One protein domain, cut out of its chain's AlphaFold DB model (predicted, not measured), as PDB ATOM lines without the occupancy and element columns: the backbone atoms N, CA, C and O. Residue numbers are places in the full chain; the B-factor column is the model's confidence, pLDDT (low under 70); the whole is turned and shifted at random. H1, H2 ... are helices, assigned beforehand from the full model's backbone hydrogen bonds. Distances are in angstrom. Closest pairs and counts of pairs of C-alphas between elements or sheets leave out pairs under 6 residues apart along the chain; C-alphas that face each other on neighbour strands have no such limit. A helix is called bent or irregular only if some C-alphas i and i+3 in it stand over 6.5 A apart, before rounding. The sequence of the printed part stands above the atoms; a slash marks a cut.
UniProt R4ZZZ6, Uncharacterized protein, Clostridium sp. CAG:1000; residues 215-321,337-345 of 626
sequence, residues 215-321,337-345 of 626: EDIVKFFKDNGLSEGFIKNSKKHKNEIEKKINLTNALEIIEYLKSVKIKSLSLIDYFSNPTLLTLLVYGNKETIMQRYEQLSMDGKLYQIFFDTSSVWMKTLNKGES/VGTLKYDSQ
ATOM      1  N   GLU A 215     136.773 141.441 204.116       94.56
ATOM      2  CA  GLU A 215     136.735 142.500 203.106       94.56
ATOM      3  C   GLU A 215     137.986 142.482 202.213       94.56
ATOM      4  O   GLU A 215     137.865 142.597 200.989       94.56
ATOM      5  N   ASP A 216     139.164 142.243 202.797       94.88
ATOM      6  CA  ASP A 216     140.429 142.127 202.066       94.88
ATOM      7  C   ASP A 216     140.471 140.844 201.229       94.88
ATOM      8  O   ASP A 216     140.937 140.853 200.089       94.88
ATOM      9  N   ILE A 217     139.911 139.749 201.752       96.12
ATOM     10  CA  ILE A 217     139.783 138.478 201.028       96.12
ATOM     11  C   ILE A 217     138.835 138.622 199.828       96.12
ATOM     12  O   ILE A 217     139.128 138.150 198.730       96.12
ATOM     13  N   VAL A 218     137.699 139.306 200.003       95.94
ATOM     14  CA  VAL A 218     136.754 139.586 198.912       95.94
ATOM     15  C   VAL A 218     137.399 140.475 197.857       95.94
ATOM     16  O   VAL A 218     137.240 140.204 196.666       95.94
ATOM     17  N   LYS A 219     138.134 141.513 198.273       95.88
ATOM     18  CA  LYS A 219     138.889 142.364 197.353       95.88
ATOM     19  C   LYS A 219     139.906 141.538 196.565       95.88
ATOM     20  O   LYS A 219     139.890 141.585 195.341       95.88
ATOM     21  N   PHE A 220     140.688 140.698 197.242       97.62
ATOM     22  CA  PHE A 220     141.626 139.774 196.607       97.62
ATOM     23  C   PHE A 220     140.945 138.868 195.567       97.62
ATOM     24  O   PHE A 220     141.440 138.741 194.448       97.62
ATOM     25  N   PHE A 221     139.794 138.268 195.882       96.94
ATOM     26  CA  PHE A 221     139.055 137.435 194.926       96.94
ATOM     27  C   PHE A 221     138.573 138.222 193.696       96.94
ATOM     28  O   PHE A 221     138.641 137.698 192.581       96.94
ATOM     29  N   LYS A 222     138.125 139.472 193.877       95.69
ATOM     30  CA  LYS A 222     137.708 140.361 192.779       95.69
ATOM     31  C   LYS A 222     138.876 140.770 191.892       95.69
ATOM     32  O   LYS A 222     138.779 140.633 190.675       95.69
ATOM     33  N   ASP A 223     139.973 141.213 192.499       96.31
ATOM     34  CA  ASP A 223     141.190 141.635 191.798       96.31
ATOM     35  C   ASP A 223     141.765 140.477 190.962       96.31
ATOM     36  O   ASP A 223     142.297 140.676 189.872       96.31
ATOM     37  N   ASN A 224     141.551 139.241 191.423       95.56
ATOM     38  CA  ASN A 224     141.923 138.019 190.722       95.56
ATOM     39  C   ASN A 224     140.805 137.428 189.847       95.56
ATOM     40  O   ASN A 224     140.893 136.272 189.434       95.56
ATOM     41  N   GLY A 225     139.776 138.199 189.491       92.62
ATOM     42  CA  GLY A 225     138.789 137.845 188.465       92.62
ATOM     43  C   GLY A 225     137.864 136.671 188.805       92.62
ATOM     44  O   GLY A 225     137.363 136.022 187.888       92.62
ATOM     45  N   LEU A 226     137.646 136.369 190.090       94.94
ATOM     46  CA  LEU A 226     136.636 135.394 190.510       94.94
ATOM     47  C   LEU A 226     135.231 136.013 190.441       94.94
ATOM     48  O   LEU A 226     135.034 137.198 190.702       94.94
ATOM     49  N   SER A 227     134.235 135.200 190.079       92.69
ATOM     50  CA  SER A 227     132.876 135.684 189.808       92.69
ATOM     51  C   SER A 227     132.136 136.180 191.061       92.69
ATOM     52  O   SER A 227     132.359 135.707 192.176       92.69
ATOM     53  N   GLU A 228     131.143 137.055 190.878       90.75
ATOM     54  CA  GLU A 228     130.224 137.452 191.960       90.75
ATOM     55  C   GLU A 228     129.479 136.244 192.569       90.75
ATOM     56  O   GLU A 228     129.194 136.210 193.769       90.75
ATOM     57  N   GLY A 229     129.223 135.201 191.770       89.81
ATOM     58  CA  GLY A 229     128.663 133.937 192.255       89.81
ATOM     59  C   GLY A 229     129.588 133.209 193.237       89.81
ATOM     60  O   GLY A 229     129.112 132.685 194.249       89.81
ATOM     61  N   PHE A 230     130.898 133.215 192.977       92.69
ATOM     62  CA  PHE A 230     131.918 132.671 193.877       92.69
ATOM     63  C   PHE A 230     131.993 133.472 195.183       92.69
ATOM     64  O   PHE A 230     131.935 132.902 196.270       92.69
ATOM     65  N   ILE A 231     132.010 134.803 195.089       94.06
ATOM     66  CA  ILE A 231     132.057 135.704 196.253       94.06
ATOM     67  C   ILE A 231     130.808 135.547 197.132       94.06
ATOM     68  O   ILE A 231     130.879 135.560 198.360       94.06
ATOM     69  N   LYS A 232     129.632 135.359 196.527       90.50
ATOM     70  CA  LYS A 232     128.408 135.050 197.279       90.50
ATOM     71  C   LYS A 232     128.512 133.707 198.006       90.50
ATOM     72  O   LYS A 232     127.964 133.575 199.100       90.50
ATOM     73  N   ASN A 233     129.180 132.717 197.411       86.31
ATOM     74  CA  ASN A 233     129.396 131.413 198.030       86.31
ATOM     75  C   ASN A 233     130.358 131.505 199.228       86.31
ATOM     76  O   ASN A 233     130.027 130.988 200.291       86.31
ATOM     77  N   SER A 234     131.464 132.251 199.104       91.75
ATOM     78  CA  SER A 234     132.470 132.388 200.168       91.75
ATOM     79  C   SER A 234     131.930 133.002 201.460       91.75
ATOM     80  O   SER A 234     132.348 132.608 202.546       91.75
ATOM     81  N   LYS A 235     130.918 133.877 201.377       89.50
ATOM     82  CA  LYS A 235     130.233 134.446 202.554       89.50
ATOM     83  C   LYS A 235     129.673 133.390 203.509       89.50
ATOM     84  O   LYS A 235     129.601 133.648 204.706       89.50
ATOM     85  N   LYS A 236     129.295 132.208 203.004       89.19
ATOM     86  CA  LYS A 236     128.786 131.101 203.832       89.19
ATOM     87  C   LYS A 236     129.846 130.528 204.775       89.19
ATOM     88  O   LYS A 236     129.488 129.980 205.806       89.19
ATOM     89  N   HIS A 237     131.122 130.692 204.432       88.56
ATOM     90  CA  HIS A 237     132.265 130.152 205.168       88.56
ATOM     91  C   HIS A 237     133.172 131.270 205.705       88.56
ATOM     92  O   HIS A 237     134.349 131.027 205.958       88.56
ATOM     93  N   LYS A 238     132.644 132.495 205.882       90.69
ATOM     94  CA  LYS A 238     133.408 133.695 206.280       90.69
ATOM     95  C   LYS A 238     134.420 133.401 207.394       90.69
ATOM     96  O   LYS A 238     135.614 133.573 207.187       90.69
ATOM     97  N   ASN A 239     133.934 132.895 208.527       86.75
ATOM     98  CA  ASN A 239     134.751 132.669 209.722       86.75
ATOM     99  C   ASN A 239     135.883 131.654 209.495       86.75
ATOM    100  O   ASN A 239     136.945 131.769 210.097       86.75
ATOM    101  N   GLU A 240     135.638 130.634 208.669       86.62
ATOM    102  CA  GLU A 240     136.630 129.608 208.345       86.62
ATOM    103  C   GLU A 240     137.713 130.193 207.431       86.62
ATOM    104  O   GLU A 240     138.901 130.025 207.694       86.62
ATOM    105  N   ILE A 241     137.313 130.965 206.416       91.44
ATOM    106  CA  ILE A 241     138.234 131.586 205.457       91.44
ATOM    107  C   ILE A 241     139.118 132.635 206.141       91.44
ATOM    108  O   ILE A 241     140.334 132.583 205.969       91.44
ATOM    109  N   GLU A 242     138.547 133.546 206.944       90.56
ATOM    110  CA  GLU A 242     139.288 134.617 207.645       90.56
ATOM    111  C   GLU A 242     140.437 134.077 208.507       90.56
ATOM    112  O   GLU A 242     141.470 134.729 208.657       90.56
ATOM    113  N   LYS A 243     140.264 132.873 209.063       86.69
ATOM    114  CA  LYS A 243     141.244 132.226 209.941       86.69
ATOM    115  C   LYS A 243     142.278 131.381 209.200       86.69
ATOM    116  O   LYS A 243     143.319 131.079 209.779       86.69
ATOM    117  N   LYS A 244     141.973 130.921 207.982       86.25
ATOM    118  CA  LYS A 244     142.718 129.826 207.335       86.25
ATOM    119  C   LYS A 244     143.337 130.177 205.993       86.25
ATOM    120  O   LYS A 244     144.317 129.540 205.620       86.25
ATOM    121  N   ILE A 245     142.799 131.150 205.263       90.44
ATOM    122  CA  ILE A 245     143.285 131.431 203.914       90.44
ATOM    123  C   ILE A 245     144.706 132.007 203.930       90.44
ATOM    124  O   ILE A 245     145.023 132.934 204.673       90.44
ATOM    125  N   ASN A 246     145.554 131.491 203.044       91.44
ATOM    126  CA  ASN A 246     146.842 132.085 202.710       91.44
ATOM    127  C   ASN A 246     146.734 132.727 201.321       91.44
ATOM    128  O   ASN A 246     146.662 132.019 200.317       91.44
ATOM    129  N   LEU A 247     146.715 134.063 201.260       93.06
ATOM    130  CA  LEU A 247     146.505 134.800 200.005       93.06
ATOM    131  C   LEU A 247     147.612 134.561 198.966       93.06
ATOM    132  O   LEU A 247     147.321 134.565 197.775       93.06
ATOM    133  N   THR A 248     148.854 134.320 199.394       91.56
ATOM    134  CA  THR A 248     149.967 134.015 198.480       91.56
ATOM    135  C   THR A 248     149.753 132.663 197.806       91.56
ATOM    136  O   THR A 248     149.738 132.586 196.584       91.56
ATOM    137  N   ASN A 249     149.480 131.616 198.588       90.25
ATOM    138  CA  ASN A 249     149.182 130.287 198.046       90.25
ATOM    139  C   ASN A 249     147.904 130.297 197.186       90.25
ATOM    140  O   ASN A 249     147.866 129.707 196.110       90.25
ATOM    141  N   ALA A 250     146.863 131.017 197.616       95.19
ATOM    142  CA  ALA A 250     145.642 131.169 196.831       95.19
ATOM    143  C   ALA A 250     145.913 131.840 195.473       95.19
ATOM    144  O   ALA A 250     145.348 131.414 194.466       95.19
ATOM    145  N   LEU A 251     146.784 132.856 195.425       96.50
ATOM    146  CA  LEU A 251     147.171 133.526 194.182       96.50
ATOM    147  C   LEU A 251     147.876 132.556 193.234       96.50
ATOM    148  O   LEU A 251     147.476 132.429 192.080       96.50
ATOM    149  N   GLU A 252     148.860 131.817 193.742       95.44
ATOM    150  CA  GLU A 252     149.608 130.823 192.974       95.44
ATOM    151  C   GLU A 252     148.694 129.745 192.367       95.44
ATOM    152  O   GLU A 252     148.859 129.367 191.202       95.44
ATOM    153  N   ILE A 253     147.696 129.278 193.128       95.69
ATOM    154  CA  ILE A 253     146.681 128.339 192.638       95.69
ATOM    155  C   ILE A 253     145.836 128.989 191.535       95.69
ATOM    156  O   ILE A 253     145.668 128.389 190.473       95.69
ATOM    157  N   ILE A 254     145.320 130.208 191.740       97.38
ATOM    158  CA  ILE A 254     144.497 130.908 190.735       97.38
ATOM    159  C   ILE A 254     145.273 131.101 189.429       97.38
ATOM    160  O   ILE A 254     144.739 130.820 188.353       97.38
ATOM    161  N   GLU A 255     146.518 131.568 189.506       95.38
ATOM    162  CA  GLU A 255     147.372 131.789 188.338       95.38
ATOM    163  C   GLU A 255     147.607 130.491 187.564       95.38
ATOM    164  O   GLU A 255     147.417 130.453 186.344       95.38
ATOM    165  N   TYR A 256     147.926 129.401 188.268       95.31
ATOM    166  CA  TYR A 256     148.080 128.090 187.648       95.31
ATOM    167  C   TYR A 256     146.789 127.640 186.945       95.31
ATOM    168  O   TYR A 256     146.810 127.345 185.746       95.31
ATOM    169  N   LEU A 257     145.648 127.663 187.640       95.31
ATOM    170  CA  LEU A 257     144.361 127.226 187.089       95.31
ATOM    171  C   LEU A 257     143.905 128.069 185.881       95.31
ATOM    172  O   LEU A 257     143.204 127.564 185.001       95.31
ATOM    173  N   LYS A 258     144.293 129.347 185.805       95.31
ATOM    174  CA  LYS A 258     144.032 130.204 184.635       95.31
ATOM    175  C   LYS A 258     144.977 129.932 183.465       95.31
ATOM    176  O   LYS A 258     144.560 130.077 182.311       95.31
ATOM    177  N   SER A 259     146.225 129.560 183.753       92.88
ATOM    178  CA  SER A 259     147.256 129.287 182.744       92.88
ATOM    179  C   SER A 259     146.974 128.015 181.936       92.88
ATOM    180  O   SER A 259     147.264 127.954 180.742       92.88
ATOM    181  N   VAL A 260     146.346 127.018 182.562       90.25
ATOM    182  CA  VAL A 260     146.021 125.735 181.936       90.25
ATOM    183  C   VAL A 260     144.729 125.841 181.127       90.25
ATOM    184  O   VAL A 260     143.684 126.236 181.649       90.25
ATOM    185  N   LYS A 261     144.778 125.438 179.850       89.31
ATOM    186  CA  LYS A 261     143.617 125.408 178.948       89.31
ATOM    187  C   LYS A 261     143.142 123.981 178.687       89.31
ATOM    188  O   LYS A 261     143.911 123.132 178.247       89.31
ATOM    189  N   ILE A 262     141.850 123.737 178.905       83.31
ATOM    190  CA  ILE A 262     141.153 122.519 178.481       83.31
ATOM    191  C   ILE A 262     140.140 122.930 177.414       83.31
ATOM    192  O   ILE A 262     139.105 123.534 177.716       83.31
ATOM    193  N   LYS A 263     140.426 122.574 176.156       82.88
ATOM    194  CA  LYS A 263     139.677 123.050 174.981       82.88
ATOM    195  C   LYS A 263     139.707 124.588 174.929       82.88
ATOM    196  O   LYS A 263     140.789 125.162 174.891       82.88
ATOM    197  N   SER A 264     138.553 125.254 174.924       85.00
ATOM    198  CA  SER A 264     138.428 126.717 174.870       85.00
ATOM    199  C   SER A 264     138.358 127.402 176.241       85.00
ATOM    200  O   SER A 264     138.354 128.629 176.295       85.00
ATOM    201  N   LEU A 265     138.294 126.644 177.341       89.25
ATOM    202  CA  LEU A 265     138.124 127.169 178.700       89.25
ATOM    203  C   LEU A 265     139.401 126.992 179.529       89.25
ATOM    204  O   LEU A 265     140.219 126.110 179.256       89.25
ATOM    205  N   SER A 266     139.588 127.837 180.543       91.81
ATOM    206  CA  SER A 266     140.634 127.615 181.546       91.81
ATOM    207  C   SER A 266     140.225 126.514 182.515       91.81
ATOM    208  O   SER A 266     139.041 126.283 182.744       91.81
ATOM    209  N   LEU A 267     141.209 125.851 183.116       92.75
ATOM    210  CA  LEU A 267     140.981 124.816 184.123       92.75
ATOM    211  C   LEU A 267     140.128 125.336 185.297       92.75
ATOM    212  O   LEU A 267     139.267 124.610 185.787       92.75
ATOM    213  N   ILE A 268     140.300 126.606 185.686       94.75
ATOM    214  CA  ILE A 268     139.495 127.253 186.736       94.75
ATOM    215  C   ILE A 268     137.982 127.217 186.460       94.75
ATOM    216  O   ILE A 268     137.198 127.106 187.398       94.75
ATOM    217  N   ASP A 269     137.573 127.253 185.186       92.31
ATOM    218  CA  ASP A 269     136.168 127.373 184.776       92.31
ATOM    219  C   ASP A 269     135.384 126.058 184.935       92.31
ATOM    220  O   ASP A 269     134.157 126.057 184.858       92.31
ATOM    221  N   TYR A 270     136.076 124.935 185.154       92.50
ATOM    222  CA  TYR A 270     135.451 123.621 185.351       92.50
ATOM    223  C   TYR A 270     135.058 123.361 186.809       92.50
ATOM    224  O   TYR A 270     134.204 122.509 187.072       92.50
ATOM    225  N   PHE A 271     135.674 124.070 187.759       93.56
ATOM    226  CA  PHE A 271     135.446 123.855 189.181       93.56
ATOM    227  C   PHE A 271     134.119 124.443 189.645       93.56
ATOM    228  O   PHE A 271     133.773 125.587 189.347       93.56
ATOM    229  N   SER A 272     133.403 123.682 190.474       90.38
ATOM    230  CA  SER A 272     132.275 124.242 191.211       90.38
ATOM    231  C   SER A 272     132.766 125.311 192.201       90.38
ATOM    232  O   SER A 272     133.853 125.184 192.770       90.38
ATOM    233  N   ASN A 273     131.966 126.357 192.450       90.75
ATOM    234  CA  ASN A 273     132.346 127.421 193.394       90.75
ATOM    235  C   ASN A 273     132.756 126.883 194.782       90.75
ATOM    236  O   ASN A 273     133.783 127.339 195.281       90.75
ATOM    237  N   PRO A 274     132.024 125.924 195.395       89.19
ATOM    238  CA  PRO A 274     132.463 125.310 196.647       89.19
ATOM    239  C   PRO A 274     133.831 124.638 196.514       89.19
ATOM    240  O   PRO A 274     134.720 124.913 197.308       89.19
ATOM    241  N   THR A 275     134.039 123.826 195.472       91.94
ATOM    242  CA  THR A 275     135.299 123.100 195.270       91.94
ATOM    243  C   THR A 275     136.484 124.043 195.096       91.94
ATOM    244  O   THR A 275     137.517 123.848 195.735       91.94
ATOM    245  N   LEU A 276     136.334 125.077 194.262       95.38
ATOM    246  CA  LEU A 276     137.373 126.083 194.061       95.38
ATOM    247  C   LEU A 276     137.697 126.796 195.374       95.38
ATOM    248  O   LEU A 276     138.864 126.958 195.705       95.38
ATOM    249  N   LEU A 277     136.682 127.172 196.155       95.06
ATOM    250  CA  LEU A 277     136.882 127.848 197.431       95.06
ATOM    251  C   LEU A 277     137.660 126.966 198.410       95.06
ATOM    252  O   LEU A 277     138.630 127.430 199.005       95.06
ATOM    253  N   THR A 278     137.287 125.690 198.519       92.38
ATOM    254  CA  THR A 278     137.999 124.709 199.343       92.38
ATOM    255  C   THR A 278     139.466 124.591 198.911       92.38
ATOM    256  O   THR A 278     140.353 124.603 199.762       92.38
ATOM    257  N   LEU A 279     139.750 124.562 197.601       93.56
ATOM    258  CA  LEU A 279     141.118 124.532 197.062       93.56
ATOM    259  C   LEU A 279     141.925 125.791 197.375       93.56
ATOM    260  O   LEU A 279     143.102 125.677 197.694       93.56
ATOM    261  N   LEU A 280     141.320 126.977 197.324       95.38
ATOM    262  CA  LEU A 280     142.029 128.216 197.660       95.38
ATOM    263  C   LEU A 280     142.365 128.322 199.153       95.38
ATOM    264  O   LEU A 280     143.331 128.989 199.513       95.38
ATOM    265  N   VAL A 281     141.573 127.682 200.019       91.81
ATOM    266  CA  VAL A 281     141.786 127.711 201.474       91.81
ATOM    267  C   VAL A 281     142.741 126.609 201.935       91.81
ATOM    268  O   VAL A 281     143.621 126.888 202.743       91.81
ATOM    269  N   TYR A 282     142.587 125.382 201.432       87.81
ATOM    270  CA  TYR A 282     143.303 124.196 201.930       87.81
ATOM    271  C   TYR A 282     144.209 123.511 200.901       87.81
ATOM    272  O   TYR A 282     144.990 122.635 201.263       87.81
ATOM    273  N   GLY A 283     144.094 123.862 199.623       85.12
ATOM    274  CA  GLY A 283     144.862 123.240 198.553       85.12
ATOM    275  C   GLY A 283     146.298 123.753 198.463       85.12
ATOM    276  O   GLY A 283     146.674 124.764 199.053       85.12
ATOM    277  N   ASN A 284     147.093 123.057 197.658       84.81
ATOM    278  CA  ASN A 284     148.466 123.414 197.327       84.81
ATOM    279  C   ASN A 284     148.650 123.312 195.803       84.81
ATOM    280  O   ASN A 284     148.180 122.350 195.184       84.81
ATOM    281  N   LYS A 285     149.324 124.300 195.202       85.62
ATOM    282  CA  LYS A 285     149.500 124.404 193.747       85.62
ATOM    283  C   LYS A 285     150.178 123.176 193.147       85.62
ATOM    284  O   LYS A 285     149.682 122.650 192.153       85.62
ATOM    285  N   GLU A 286     151.284 122.713 193.727       81.31
ATOM    286  CA  GLU A 286     152.054 121.583 193.196       81.31
ATOM    287  C   GLU A 286     151.194 120.322 193.128       81.31
ATOM    288  O   GLU A 286     151.209 119.602 192.131       81.31
ATOM    289  N   THR A 287     150.385 120.088 194.161       80.50
ATOM    290  CA  THR A 287     149.522 118.907 194.227       80.50
ATOM    291  C   THR A 287     148.388 118.967 193.204       80.50
ATOM    292  O   THR A 287     148.106 117.981 192.519       80.50
ATOM    293  N   ILE A 288     147.770 120.141 193.049       87.25
ATOM    294  CA  ILE A 288     146.735 120.379 192.036       87.25
ATOM    295  C   ILE A 288     147.316 120.180 190.631       87.25
ATOM    296  O   ILE A 288     146.675 119.551 189.785       87.25
ATOM    297  N   MET A 289     148.538 120.665 190.393       84.88
ATOM    298  CA  MET A 289     149.241 120.527 189.119       84.88
ATOM    299  C   MET A 289     149.541 119.068 188.780       84.88
ATOM    300  O   MET A 289     149.153 118.597 187.712       84.88
ATOM    301  N   GLN A 290     150.137 118.325 189.713       82.25
ATOM    302  CA  GLN A 290     150.405 116.894 189.543       82.25
ATOM    303  C   GLN A 290     149.119 116.101 189.280       82.25
ATOM    304  O   GLN A 290     149.084 115.227 188.411       82.25
ATOM    305  N   ARG A 291     148.030 116.417 189.998       86.94
ATOM    306  CA  ARG A 291     146.738 115.756 189.778       86.94
ATOM    307  C   ARG A 291     146.169 116.073 188.400       86.94
ATOM    308  O   ARG A 291     145.663 115.165 187.742       86.94
ATOM    309  N   TYR A 292     146.238 117.331 187.963       87.56
ATOM    310  CA  TYR A 292     145.804 117.719 186.624       87.56
ATOM    311  C   TYR A 292     146.567 116.937 185.549       87.56
ATOM    312  O   TYR A 292     145.937 116.342 184.675       87.56
ATOM    313  N   GLU A 293     147.900 116.898 185.637       81.06
ATOM    314  CA  GLU A 293     148.758 116.166 184.699       81.06
ATOM    315  C   GLU A 293     148.371 114.687 184.638       81.06
ATOM    316  O   GLU A 293     148.134 114.155 183.553       81.06
ATOM    317  N   GLN A 294     148.192 114.051 185.801       81.00
ATOM    318  CA  GLN A 294     147.745 112.665 185.892       81.00
ATOM    319  C   GLN A 294     146.382 112.448 185.213       81.00
ATOM    320  O   GLN A 294     146.239 111.554 184.380       81.00
ATOM    321  N   LEU A 295     145.367 113.253 185.551       83.94
ATOM    322  CA  LEU A 295     144.013 113.111 184.997       83.94
ATOM    323  C   LEU A 295     143.967 113.385 183.490       83.94
ATOM    324  O   LEU A 295     143.195 112.744 182.774       83.94
ATOM    325  N   SER A 296     144.782 114.329 183.023       79.50
ATOM    326  CA  SER A 296     144.913 114.691 181.614       79.50
ATOM    327  C   SER A 296     145.547 113.556 180.807       79.50
ATOM    328  O   SER A 296     144.964 113.121 179.814       79.50
ATOM    329  N   MET A 297     146.677 113.005 181.275       74.56
ATOM    330  CA  MET A 297     147.347 111.861 180.640       74.56
ATOM    331  C   MET A 297     146.453 110.619 180.585       74.56
ATOM    332  O   MET A 297     146.430 109.913 179.579       74.56
ATOM    333  N   ASP A 298     145.680 110.381 181.646       73.75
ATOM    334  CA  ASP A 298     144.741 109.263 181.733       73.75
ATOM    335  C   ASP A 298     143.473 109.454 180.876       73.75
ATOM    336  O   ASP A 298     142.667 108.527 180.766       73.75
ATOM    337  N   GLY A 299     143.240 110.650 180.320       79.44
ATOM    338  CA  GLY A 299     142.002 110.986 179.610       79.44
ATOM    339  C   GLY A 299     140.760 110.995 180.512       79.44
ATOM    340  O   GLY A 299     139.649 110.755 180.041       79.44
ATOM    341  N   LYS A 300     140.929 111.256 181.815       84.06
ATOM    342  CA  LYS A 300     139.892 111.147 182.859       84.06
ATOM    343  C   LYS A 300     139.500 112.501 183.455       84.06
ATOM    344  O   LYS A 300     139.247 112.605 184.652       84.06
ATOM    345  N   LEU A 301     139.424 113.553 182.645       87.12
ATOM    346  CA  LEU A 301     138.936 114.870 183.083       87.12
ATOM    347  C   LEU A 301     137.397 114.876 183.208       87.12
ATOM    348  O   LEU A 301     136.697 115.535 182.442       87.12
ATOM    349  N   TYR A 302     136.867 114.093 184.150       90.25
ATOM    350  CA  TYR A 302     135.432 113.965 184.418       90.25
ATOM    351  C   TYR A 302     134.937 115.022 185.411       90.25
ATOM    352  O   TYR A 302     135.642 115.365 186.363       90.25
ATOM    353  N   GLN A 303     133.684 115.467 185.250       90.88
ATOM    354  CA  GLN A 303     133.085 116.504 186.104       90.88
ATOM    355  C   GLN A 303     133.102 116.141 187.600       90.88
ATOM    356  O   GLN A 303     133.316 117.011 188.436       90.88
ATOM    357  N   ILE A 304     132.985 114.854 187.951       90.94
ATOM    358  CA  ILE A 304     133.027 114.389 189.347       90.94
ATOM    359  C   ILE A 304     134.275 114.852 190.098       90.94
ATOM    360  O   ILE A 304     134.189 115.156 191.288       90.94
ATOM    361  N   PHE A 305     135.423 114.913 189.421       91.88
ATOM    362  CA  PHE A 305     136.670 115.336 190.040       91.88
ATOM    363  C   PHE A 305     136.640 116.839 190.298       91.88
ATOM    364  O   PHE A 305     136.969 117.267 191.397       91.88
ATOM    365  N   PHE A 306     136.156 117.642 189.353       92.00
ATOM    366  CA  PHE A 306     135.987 119.091 189.528       92.00
ATOM    367  C   PHE A 306     134.915 119.479 190.564       92.00
ATOM    368  O   PHE A 306     134.920 120.604 191.060       92.00
ATOM    369  N   ASP A 307     134.040 118.537 190.924       89.38
ATOM    370  CA  ASP A 307     133.034 118.674 191.982       89.38
ATOM    371  C   ASP A 307     133.485 118.054 193.326       89.38
ATOM    372  O   ASP A 307     132.658 117.831 194.217       89.38
ATOM    373  N   THR A 308     134.758 117.662 193.469       89.62
ATOM    374  CA  THR A 308     135.279 116.981 194.670       89.62
ATOM    375  C   THR A 308     136.662 117.514 195.027       89.62
ATOM    376  O   THR A 308     137.664 117.079 194.468       89.62
ATOM    377  N   SER A 309     136.736 118.455 195.970       90.12
ATOM    378  CA  SER A 309     137.982 119.172 196.289       90.12
ATOM    379  C   SER A 309     139.082 118.249 196.822       90.12
ATOM    380  O   SER A 309     140.220 118.341 196.369       90.12
ATOM    381  N   SER A 310     138.719 117.288 197.674       85.75
ATOM    382  CA  SER A 310     139.604 116.242 198.217       85.75
ATOM    383  C   SER A 310     140.398 115.459 197.160       85.75
ATOM    384  O   SER A 310     141.531 115.068 197.421       85.75
ATOM    385  N   VAL A 311     139.880 115.290 195.938       88.19
ATOM    386  CA  VAL A 311     140.588 114.597 194.838       88.19
ATOM    387  C   VAL A 311     141.831 115.363 194.379       88.19
ATOM    388  O   VAL A 311     142.830 114.760 193.979       88.19
ATOM    389  N   TRP A 312     141.758 116.693 194.408       88.75
ATOM    390  CA  TRP A 312     142.807 117.606 193.944       88.75
ATOM    391  C   TRP A 312     143.824 117.942 195.019       88.75
ATOM    392  O   TRP A 312     144.918 118.412 194.712       88.75
ATOM    393  N   MET A 313     143.459 117.707 196.270       80.62
ATOM    394  CA  MET A 313     144.360 117.845 197.394       80.62
ATOM    395  C   MET A 313     145.077 116.523 197.624       80.62
ATOM    396  O   MET A 313     144.558 115.439 197.345       80.62
ATOM    397  N   LYS A 314     146.277 116.599 198.186       61.78
ATOM    398  CA  LYS A 314     146.828 115.472 198.924       61.78
ATOM    399  C   LYS A 314     145.919 115.371 200.134       61.78
ATOM    400  O   LYS A 314     146.061 116.160 201.057       61.78
ATOM    401  N   THR A 315     144.926 114.494 200.100       45.44
ATOM    402  CA  THR A 315     144.294 114.099 201.349       45.44
ATOM    403  C   THR A 315     144.729 112.714 201.735       45.44
ATOM    404  O   THR A 315     144.469 111.748 201.024       45.44
ATOM    405  N   LEU A 316     145.406 112.703 202.883       38.44
ATOM    406  CA  LEU A 316     145.230 111.744 203.954       38.44
ATOM    407  C   LEU A 316     145.344 110.303 203.491       38.44
ATOM    408  O   LEU A 316     144.387 109.634 203.114       38.44
ATOM    409  N   ASN A 317     146.577 109.835 203.597       34.25
ATOM    410  CA  ASN A 317     146.865 108.681 204.412       34.25
ATOM    411  C   ASN A 317     145.946 107.465 204.213       34.25
ATOM    412  O   ASN A 317     144.895 107.342 204.838       34.25
ATOM    413  N   LYS A 318     146.480 106.437 203.540       32.44
ATOM    414  CA  LYS A 318     146.042 105.029 203.671       32.44
ATOM    415  C   LYS A 318     146.000 104.501 205.126       32.44
ATOM    416  O   LYS A 318     145.658 103.341 205.327       32.44
ATOM    417  N   GLY A 319     146.336 105.321 206.120       33.53
ATOM    418  CA  GLY A 319     146.355 104.997 207.541       33.53
ATOM    419  C   GLY A 319     145.753 106.067 208.440       33.53
ATOM    420  O   GLY A 319     145.862 105.918 209.654       33.53
ATOM    421  N   GLU A 320     145.022 107.060 207.912       31.48
ATOM    422  CA  GLU A 320     143.888 107.518 208.705       31.48
ATOM    423  C   GLU A 320     142.928 106.326 208.744       31.48
ATOM    424  O   GLU A 320     141.940 106.220 208.010       31.48
ATOM    425  N   SER A 321     143.152 105.438 209.718       30.70
ATOM    426  CA  SER A 321     142.012 105.118 210.537       30.70
ATOM    427  C   SER A 321     141.431 106.497 210.853       30.70
ATOM    428  O   SER A 321     141.969 107.266 211.649       30.70
ATOM    429  N   VAL A 337     128.304 119.702 208.648       39.84
ATOM    430  CA  VAL A 337     128.258 118.952 207.372       39.84
ATOM    431  C   VAL A 337     128.401 119.917 206.172       39.84
ATOM    432  O   VAL A 337     127.833 119.733 205.102       39.84
ATOM    433  N   GLY A 338     129.171 120.988 206.348       56.34
ATOM    434  CA  GLY A 338     129.317 122.097 205.423       56.34
ATOM    435  C   GLY A 338     130.523 122.989 205.713       56.34
ATOM    436  O   GLY A 338     130.486 124.142 205.311       56.34
ATOM    437  N   THR A 339     131.570 122.518 206.400       76.69
ATOM    438  CA  THR A 339     132.856 123.246 206.433       76.69
ATOM    439  C   THR A 339     133.692 122.932 205.197       76.69
ATOM    440  O   THR A 339     133.578 121.853 204.604       76.69
ATOM    441  N   LEU A 340     134.564 123.862 204.820       81.62
ATOM    442  CA  LEU A 340     135.536 123.653 203.748       81.62
ATOM    443  C   LEU A 340     136.552 122.564 204.145       81.62
ATOM    444  O   LEU A 340     136.937 121.763 203.298       81.62
ATOM    445  N   LYS A 341     136.915 122.455 205.435       81.25
ATOM    446  CA  LYS A 341     137.770 121.369 205.960       81.25
ATOM    447  C   LYS A 341     137.138 119.986 205.792       81.25
ATOM    448  O   LYS A 341     137.834 119.018 205.514       81.25
ATOM    449  N   TYR A 342     135.822 119.859 205.962       70.81
ATOM    450  CA  TYR A 342     135.153 118.583 205.709       70.81
ATOM    451  C   TYR A 342     135.178 118.237 204.217       70.81
ATOM    452  O   TYR A 342     135.498 117.105 203.855       70.81
ATOM    453  N   ASP A 343     134.873 119.212 203.353       75.94
ATOM    454  CA  ASP A 343     134.878 119.033 201.898       75.94
ATOM    455  C   ASP A 343     136.262 118.616 201.367       75.94
ATOM    456  O   ASP A 343     136.371 117.701 200.538       75.94
ATOM    457  N   SER A 344     137.325 119.199 201.934       79.25
ATOM    458  CA  SER A 344     138.703 118.865 201.582       79.25
ATOM    459  C   SER A 344     139.093 117.434 201.931       79.25
ATOM    460  O   SER A 344     140.073 116.979 201.365       79.25
ATOM    461  N   GLN A 345     138.328 116.707 202.760       77.31
ATOM    462  CA  GLN A 345     138.644 115.362 203.273       77.31
ATOM    463  C   GLN A 345     137.583 114.291 202.947       77.31
ATOM    464  O   GLN A 345     137.601 113.197 203.517       77.31
TER     465      GLN A 345
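AT A GLANCE: This is residues 215 to 321 and 337 to 345 of the 626 residues of an uncharacterized protein of Clostridium sp. CAG:1000 (UniProt R4ZZZ6). Helix H5 forms the core, with the kinked longest helix H2 packed on one side of it, the short H8 on the opposite side, and H3 and the short H9 packing on it too. H1 lies farthest out, beyond H2, while H6 packs on H3 and H8 with its first part and then runs away from the core; residues 314 to 321 trail off as a tail to a cut. The printed part has 116 residues, with nine named helices, H1 to H9 in chain order, and no named strand; the class is all helix. The whole is compact, with a radius of gyration of the C-alphas of 13.8 A and spans of 42 by 40 by 23 A.

HOW THE PARTS SIT: The longest helix, H2, residues 228 to 244, is irregular, with C-alphas 236 and 239 8.5 A apart and a kink of 91 degrees near residue 237. It touches the hub, H5, residues 273 to 282, at a shallow tilt of 26 degrees, the same way; the closest C-alphas, of Phe 230 and Asn 273, are 5.3 A apart. H1, residues 215 to 223, forms a helical hairpin with H2; they only just touch, with 3 pairs of C-alphas within 8 A, the closest being Val 218 and Ile 231 at 6.6 A. H3, residues 247 to 259, touches H5 with residues 249 to 254 alone, at a steep tilt of 50 degrees, opposite ways, closest at C-alphas Ala 250 and Leu 280, 4.7 A. H5 also touches H8, residues 309 to 312, at C-alphas Thr 275 and Ser 309, 4.9 A, and H9, residues 340 to 343, at C-alphas Thr 278 and Leu 340, 5.2 A. H6, residues 285 to 297, touches H3 with residues 285 to 289 alone, at C-alphas Ile 253 and Lys 285, 5.0 A. H4, residues 267 to 270, touches H3 at C-alphas Leu 257 and Ile 268, 4.9 A. H7, residues 303 to 306, is close to H4 but not clearly touching, with C-alphas Tyr 270 and Phe 306 6.2 A apart. In H1, H3, H5 and H6 every O i to N i+4 pair is within hydrogen-bond range, in H2 8 of 13; H4, H7, H8 and H9 are too short for such a pair.

IN THESE COORDINATES: H1 begins at C-alpha 215, (136.735, 142.500, 203.106). H2 is 21.2 A long, H6 18.3 A, H3 18.1 A, H5 14.3 A and H1 12.2 A. H9 ends at C-alpha 343, (134.878, 119.033, 201.898).

THE WHOLE: The C-alphas farthest apart, of Ser 264 and Ser 321, are 41.9 A apart. Residues 322 to 336 are not printed, and C-alphas 321 and 337 are 19.8 A apart across the cut. No link printed whole is long. Residues 314 to 321 and 337 to 338 have pLDDT under 70.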